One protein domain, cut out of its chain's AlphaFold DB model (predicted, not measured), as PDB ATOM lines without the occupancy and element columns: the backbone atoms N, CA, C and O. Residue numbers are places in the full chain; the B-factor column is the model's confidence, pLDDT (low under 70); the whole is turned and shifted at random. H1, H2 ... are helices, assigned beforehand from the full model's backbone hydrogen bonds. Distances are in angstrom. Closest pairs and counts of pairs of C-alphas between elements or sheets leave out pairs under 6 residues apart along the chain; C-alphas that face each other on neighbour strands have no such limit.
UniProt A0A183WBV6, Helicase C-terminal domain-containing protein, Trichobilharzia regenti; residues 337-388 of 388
ATOM      1  N   LEU A 337     131.195  71.664  69.002       82.44
ATOM      2  CA  LEU A 337     130.058  72.586  69.090       82.44
ATOM      3  C   LEU A 337     130.287  73.944  68.393       82.44
ATOM      4  O   LEU A 337     129.581  74.920  68.669       82.44
ATOM      5  N   LEU A 338     131.268  74.049  67.494       75.31
ATOM      6  CA  LEU A 338     131.420  75.211  66.614       75.31
ATOM      7  C   LEU A 338     130.130  75.481  65.811       75.31
ATOM      8  O   LEU A 338     129.454  74.536  65.398       75.31
ATOM      9  N   PRO A 339     129.770  76.756  65.560       73.44
ATOM     10  CA  PRO A 339     130.524  77.993  65.828       73.44
ATOM     11  C   PRO A 339     130.269  78.624  67.215       73.44
ATOM     12  O   PRO A 339     130.677  79.753  67.475       73.44
ATOM     13  N   LEU A 340     129.543  77.951  68.112       78.94
ATOM     14  CA  LEU A 340     129.120  78.540  69.391       78.94
ATOM     15  C   LEU A 340     130.255  78.560  70.427       78.94
ATOM     16  O   LEU A 340     130.355  79.502  71.223       78.94
ATOM     17  N   VAL A 341     131.111  77.537  70.410       81.19
ATOM     18  CA  VAL A 341     132.206  77.346  71.368       81.19
ATOM     19  C   VAL A 341     133.549  77.461  70.643       81.19
ATOM     20  O   VAL A 341     133.954  76.560  69.916       81.19
ATOM     21  N   ASN A 342     134.238  78.583  70.859       83.25
ATOM     22  CA  ASN A 342     135.618  78.806  70.406       83.25
ATOM     23  C   ASN A 342     136.612  78.232  71.430       83.25
ATOM     24  O   ASN A 342     136.213  77.955  72.558       83.25
ATOM     25  N   ALA A 343     137.903  78.142  71.088       82.94
ATOM     26  CA  ALA A 343     138.964  77.645  71.979       82.94
ATOM     27  C   ALA A 343     138.929  78.269  73.392       82.94
ATOM     28  O   ALA A 343     138.856  77.554  74.387       82.94
ATOM     29  N   GLU A 344     138.849  79.600  73.487       83.56
ATOM     30  CA  GLU A 344     138.766  80.319  74.772       83.56
ATOM     31  C   GLU A 344     137.513  79.946  75.583       83.56
ATOM     32  O   GLU A 344     137.569  79.764  76.800       83.56
ATOM     33  N   ARG A 345     136.368  79.788  74.905       86.06
ATOM     34  CA  ARG A 345     135.108  79.377  75.544       86.06
ATOM     35  C   ARG A 345     135.164  77.917  75.978       86.06
ATOM     36  O   ARG A 345     134.662  77.599  77.049       86.06
ATOM     37  N   ALA A 346     135.776  77.047  75.176       87.88
ATOM     38  CA  ALA A 346     135.984  75.644  75.514       87.88
ATOM     39  C   ALA A 346     136.839  75.525  76.779       87.88
ATOM     40  O   ALA A 346     136.441  74.833  77.712       87.88
ATOM     41  N   ARG A 347     137.944  76.279  76.866       88.25
ATOM     42  CA  ARG A 347     138.809  76.303  78.051       88.25
ATOM     43  C   ARG A 347     138.074  76.801  79.293       88.25
ATOM     44  O   ARG A 347     138.216  76.212  80.361       88.25
ATOM     45  N   ALA A 348     137.252  77.841  79.167       87.62
ATOM     46  CA  ALA A 348     136.457  78.343  80.286       87.62
ATOM     47  C   ALA A 348     135.376  77.353  80.753       87.62
ATOM     48  O   ALA A 348     135.164  77.195  81.954       87.62
ATOM     49  N   LEU A 349     134.713  76.660  79.822       88.62
ATOM     50  CA  LEU A 349     133.752  75.602  80.146       88.62
ATOM     51  C   LEU A 349     134.436  74.414  80.829       88.62
ATOM     52  O   LEU A 349     133.926  73.907  81.826       88.62
ATOM     53  N   TYR A 350     135.617  74.035  80.347       90.31
ATOM     54  CA  TYR A 350     136.419  72.978  80.944       90.31
ATOM     55  C   TYR A 350     136.876  73.342  82.363       90.31
ATOM     56  O   TYR A 350     136.714  72.549  83.287       90.31
ATOM     57  N   ALA A 351     137.342  74.579  82.573       88.69
ATOM     58  CA  ALA A 351     137.694  75.098  83.897       88.69
ATOM     59  C   ALA A 351     136.491  75.155  84.859       88.69
ATOM     60  O   ALA A 351     136.663  75.037  86.070       88.69
ATOM     61  N   ALA A 352     135.271  75.296  84.330       87.81
ATOM     62  CA  ALA A 352     134.029  75.217  85.097       87.81
ATOM     63  C   ALA A 352     133.557  73.770  85.375       87.81
ATOM     64  O   ALA A 352     132.531  73.587  86.027       87.81
ATOM     65  N   GLY A 353     134.291  72.753  84.905       88.62
ATOM     66  CA  GLY A 353     134.006  71.333  85.131       88.62
ATOM     67  C   GLY A 353     133.195  70.645  84.026       88.62
ATOM     68  O   GLY A 353     132.855  69.471  84.169       88.62
ATOM     69  N   TYR A 354     132.891  71.333  82.920       89.81
ATOM     70  CA  TYR A 354     132.195  70.740  81.774       89.81
ATOM     71  C   TYR A 354     133.210  70.151  80.793       89.81
ATOM     72  O   TYR A 354     133.718  70.856  79.926       89.81
ATOM     73  N   THR A 355     133.525  68.864  80.939       88.44
ATOM     74  CA  THR A 355     134.590  68.194  80.168       88.44
ATOM     75  C   THR A 355     134.107  67.513  78.888       88.44
ATOM     76  O   THR A 355     134.880  67.343  77.953       88.44
ATOM     77  N   SER A 356     132.831  67.132  78.823       89.44
ATOM     78  CA  SER A 356     132.238  66.414  77.685       89.44
ATOM     79  C   SER A 356     130.957  67.076  77.197       89.44
ATOM     80  O   SER A 356     130.261  67.756  77.962       89.44
ATOM     81  N   ILE A 357     130.578  66.801  75.945       88.94
ATOM     82  CA  ILE A 357     129.294  67.262  75.388       88.94
ATOM     83  C   ILE A 357     128.118  66.783  76.259       88.94
ATOM     84  O   ILE A 357     127.156  67.520  76.470       88.94
ATOM     85  N   SER A 358     128.212  65.579  76.829       89.00
ATOM     86  CA  SER A 358     127.200  65.023  77.735       89.00
ATOM     87  C   SER A 358     127.048  65.849  79.013       89.00
ATOM     88  O   SER A 358     125.925  66.170  79.401       89.00
ATOM     89  N   SER A 359     128.165  66.247  79.637       88.62
ATOM     90  CA  SER A 359     128.141  67.099  80.835       88.62
ATOM     91  C   SER A 359     127.498  68.459  80.550       88.62
ATOM     92  O   SER A 359     126.682  68.944  81.336       88.62
ATOM     93  N   LEU A 360     127.785  69.028  79.375       87.50
ATOM     94  CA  LEU A 360     127.211  70.295  78.939       87.50
ATOM     95  C   LEU A 360     125.707  70.173  78.654       87.50
ATOM     96  O   LEU A 360     124.948  71.074  78.997       87.50
ATOM     97  N   ALA A 361     125.257  69.051  78.083       87.94
ATOM     98  CA  ALA A 361     123.844  68.805  77.797       87.94
ATOM     99  C   ALA A 361     122.986  68.694  79.071       87.94
ATOM    100  O   ALA A 361     121.816  69.070  79.061       87.94
ATOM    101  N   THR A 362     123.561  68.201  80.171       91.56
ATOM    102  CA  THR A 362     122.873  68.111  81.473       91.56
ATOM    103  C   THR A 362     122.871  69.418  82.269       91.56
ATOM    104  O   THR A 362     122.134  69.549  83.248       91.56
ATOM    105  N   ALA A 363     123.700  70.385  81.879       90.00
ATOM    106  CA  ALA A 363     123.891  71.622  82.617       90.00
ATOM    107  C   ALA A 363     122.730  72.609  82.415       90.00
ATOM    108  O   ALA A 363     122.065  72.645  81.377       90.00
ATOM    109  N   ARG A 364     122.492  73.467  83.414       90.12
ATOM    110  CA  ARG A 364     121.468  74.516  83.314       90.12
ATOM    111  C   ARG A 364     121.966  75.651  82.423       90.12
ATOM    112  O   ARG A 364     123.091  76.129  82.568       90.12
ATOM    113  N   SER A 365     121.083  76.169  81.571       88.00
ATOM    114  CA  SER A 365     121.396  77.271  80.646       88.00
ATOM    115  C   SER A 365     121.912  78.539  81.343       88.00
ATOM    116  O   SER A 365     122.739  79.259  80.785       88.00
ATOM    117  N   GLN A 366     121.469  78.804  82.577       88.25
ATOM    118  CA  GLN A 366     121.914  79.954  83.372       88.25
ATOM    119  C   GLN A 366     123.381  79.843  83.803       88.25
ATOM    120  O   GLN A 366     124.102  80.839  83.765       88.25
ATOM    121  N   ASP A 367     123.835  78.646  84.170       87.25
ATOM    122  CA  ASP A 367     125.205  78.428  84.639       87.25
ATOM    123  C   ASP A 367     126.192  78.522  83.472       87.25
ATOM    124  O   ASP A 367     127.209  79.207  83.576       87.25
ATOM    125  N   ILE A 368     125.822  77.969  82.313       87.06
ATOM    126  CA  ILE A 368     126.575  78.145  81.064       87.06
ATOM    127  C   ILE A 368     126.652  79.634  80.689       87.06
ATOM    128  O   ILE A 368     127.721  80.134  80.339       87.06
ATOM    129  N   SER A 369     125.539  80.372  80.786       85.38
ATOM    130  CA  SER A 369     125.512  81.802  80.450       85.38
ATOM    131  C   SER A 369     126.459  82.625  81.328       85.38
ATOM    132  O   SER A 369     127.162  83.490  80.807       85.38
ATOM    133  N   ARG A 370     126.540  82.327  82.632       85.44
ATOM    134  CA  ARG A 370     127.478  82.989  83.559       85.44
ATOM    135  C   ARG A 370     128.932  82.751  83.160       85.44
ATOM    136  O   ARG A 370     129.696  83.709  83.082       85.44
ATOM    137  N   VAL A 371     129.295  81.504  82.856       85.38
ATOM    138  CA  VAL A 371     130.658  81.150  82.422       85.38
ATOM    139  C   VAL A 371     131.014  81.875  81.122       85.38
ATOM    140  O   VAL A 371     132.063  82.502  81.030       85.38
ATOM    141  N   LEU A 372     130.109  81.890  80.139       83.81
ATOM    142  CA  LEU A 372     130.350  82.559  78.856       83.81
ATOM    143  C   LEU A 372     130.413  84.091  78.956       83.81
ATOM    144  O   LEU A 372     131.087  84.728  78.144       83.81
ATOM    145  N   GLN A 373     129.715  84.703  79.916       81.19
ATOM    146  CA  GLN A 373     129.796  86.148  80.152       81.19
ATOM    147  C   GLN A 373     131.166  86.566  80.692       81.19
ATOM    148  O   GLN A 373     131.653  87.627  80.307       81.19
ATOM    149  N   LEU A 374     131.802  85.723  81.511       76.31
ATOM    150  CA  LEU A 374     133.153  85.961  82.032       76.31
ATOM    151  C   LEU A 374     134.221  85.942  80.926       76.31
ATOM    152  O   LEU A 374     135.236  86.618  81.053       76.31
ATOM    153  N   CYS A 375     133.980  85.225  79.825       69.69
ATOM    154  CA  CYS A 375     134.912  85.127  78.697       69.69
ATOM    155  C   CYS A 375     134.924  86.342  77.762       69.69
ATOM    156  O   CYS A 375     135.775  86.404  76.878       69.69
ATOM    157  N   LYS A 376     133.969  87.279  77.853       63.62
ATOM    158  CA  LYS A 376     133.993  88.455  76.971       63.62
ATOM    159  C   LYS A 376     135.159  89.352  77.378       63.62
ATOM    160  O   LYS A 376     135.079  90.022  78.405       63.62
ATOM    161  N   GLU A 377     136.202  89.410  76.550       52.47
ATOM    162  CA  GLU A 377     137.270  90.403  76.673       52.47
ATOM    163  C   GLU A 377     136.671  91.817  76.618       52.47
ATOM    164  O   GLU A 377     136.377  92.367  75.556       52.47
ATOM    165  N   TYR A 378     136.457  92.423  77.784       41.41
ATOM    166  CA  TYR A 378     136.080  93.825  77.908       41.41
ATOM    167  C   TYR A 378     137.350  94.645  78.160       41.41
ATOM    168  O   TYR A 378     137.623  95.080  79.276       41.41
ATOM    169  N   THR A 379     138.161  94.885  77.128       36.94
ATOM    170  CA  THR A 379     139.254  95.867  77.225       36.94
ATOM    171  C   THR A 379     138.702  97.284  77.089       36.94
ATOM    172  O   THR A 379     138.874  97.938  76.062       36.94
ATOM    173  N   PHE A 380     138.047  97.799  78.134       32.09
ATOM    174  CA  PHE A 380     137.834  99.241  78.265       32.09
ATOM    175  C   PHE A 380     139.047  99.851  78.977       32.09
ATOM    176  O   PHE A 380     139.116  99.876  80.206       32.09
ATOM    177  N   LYS A 381     140.034 100.351  78.222       33.62
ATOM    178  CA  LYS A 381     141.083 101.207  78.800       33.62
ATOM    179  C   LYS A 381     140.457 102.551  79.177       33.62
ATOM    180  O   LYS A 381     140.263 103.415  78.331       33.62
ATOM    181  N   ARG A 382     140.161 102.731  80.465       31.22
ATOM    182  CA  ARG A 382     139.528 103.926  81.052       31.22
ATOM    183  C   ARG A 382     140.485 105.123  81.244       31.22
ATOM    184  O   ARG A 382     140.153 106.036  81.987       31.22
ATOM    185  N   ASN A 383     141.643 105.153  80.578       34.47
ATOM    186  CA  ASN A 383     142.746 106.081  80.893       34.47
ATOM    187  C   ASN A 383     142.967 107.195  79.850       34.47
ATOM    188  O   ASN A 383     144.109 107.480  79.499       34.47
ATOM    189  N   CYS A 384     141.908 107.841  79.346       35.50
ATOM    190  CA  CYS A 384     142.061 109.050  78.511       35.50
ATOM    191  C   CYS A 384     141.145 110.228  78.895       35.50
ATOM    192  O   CYS A 384     141.004 111.151  78.104       35.50
ATOM    193  N   LEU A 385     140.535 110.242  80.088       37.47
ATOM    194  CA  LEU A 385     139.731 111.387  80.564       37.47
ATOM    195  C   LEU A 385     140.046 111.796  82.013       37.47
ATOM    196  O   LEU A 385     139.171 112.227  82.754       37.47
ATOM    197  N   GLN A 386     141.307 111.667  82.419       35.22
ATOM    198  CA  GLN A 386     141.852 112.372  83.579       35.22
ATOM    199  C   GLN A 386     143.234 112.890  83.201       35.22
ATOM    200  O   GLN A 386     144.236 112.227  83.430       35.22
ATOM    201  N   ASN A 387     143.241 114.007  82.488       33.41
ATOM    202  CA  ASN A 387     144.204 115.092  82.643       33.41
ATOM    203  C   ASN A 387     143.600 116.281  81.899       33.41
ATOM    204  O   ASN A 387     143.675 116.385  80.675       33.41
ATOM    205  N   SER A 388     142.863 117.045  82.700       35.56
ATOM    206  CA  SER A 388     142.385 118.403  82.475       35.56
ATOM    207  C   SER A 388     143.522 119.350  82.115       35.56
ATOM    208  O   SER A 388     144.637 119.131  82.642       35.56
TER     209      SER A 388
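This is residues 337 to 388 of the 388 residues of the protein "Helicase C-terminal domain-containing protein" of Trichobilharzia regenti (UniProt A0A183WBV6). You will find a small, compact head of three short helices and one long tail, residues 377 to 388, that sticks out from it and makes most of the length. In the head H1 and H3 pack on each other at a steep angle, while H2 lies off to one side and touches neither. The printed part has 52 residues with three named helices, H1, H2 and H3 in that order, and no named strand; the class is all helix, though under half of the residues, 25 of 52, are in helices. The whole is extended, with a radius of gyration of the C-alphas of 15.7 A and spans of 56 by 20 by 17 A.

Begin at H1, residues 343 to 351, and look on to H3, residues 365 to 374: they touch, and their closest C-alphas are those of Arg 345 and Leu 372, 6.6 A apart. Their lines stand at a steep tilt of 62 degrees, and they run opposite ways. Between them in the chain comes H2, residues 357 to 362, which is apart from H1. H2 is also apart from H3, but only just, with the closest C-alphas 8.2 A apart. In H1, H2 and H3 every O i to N i+4 pair is within hydrogen-bond range.

Find C-alpha 343 at (138.964, 77.645, 71.979); from there H1 runs 12.3 A to C-alpha 351. A tight link of 5 residues leads to H2, which spans 8.9 A from C-alpha 357 to C-alpha 362. After a tight link of 2 residues, H3 runs 14.7 A from C-alpha 365 to C-alpha 374 at (133.153, 85.961, 82.032).

Residues 377 to 388 stand free; without them the body spans 23 by 19 by 17 A. The two C-alphas farthest apart are those of Ser 358 and Ser 388, the chain's last residue, at 55.7 A. The printed part has no cut. The mean pLDDT of the printed part is 73.8, and residues 375 to 388 are under 70.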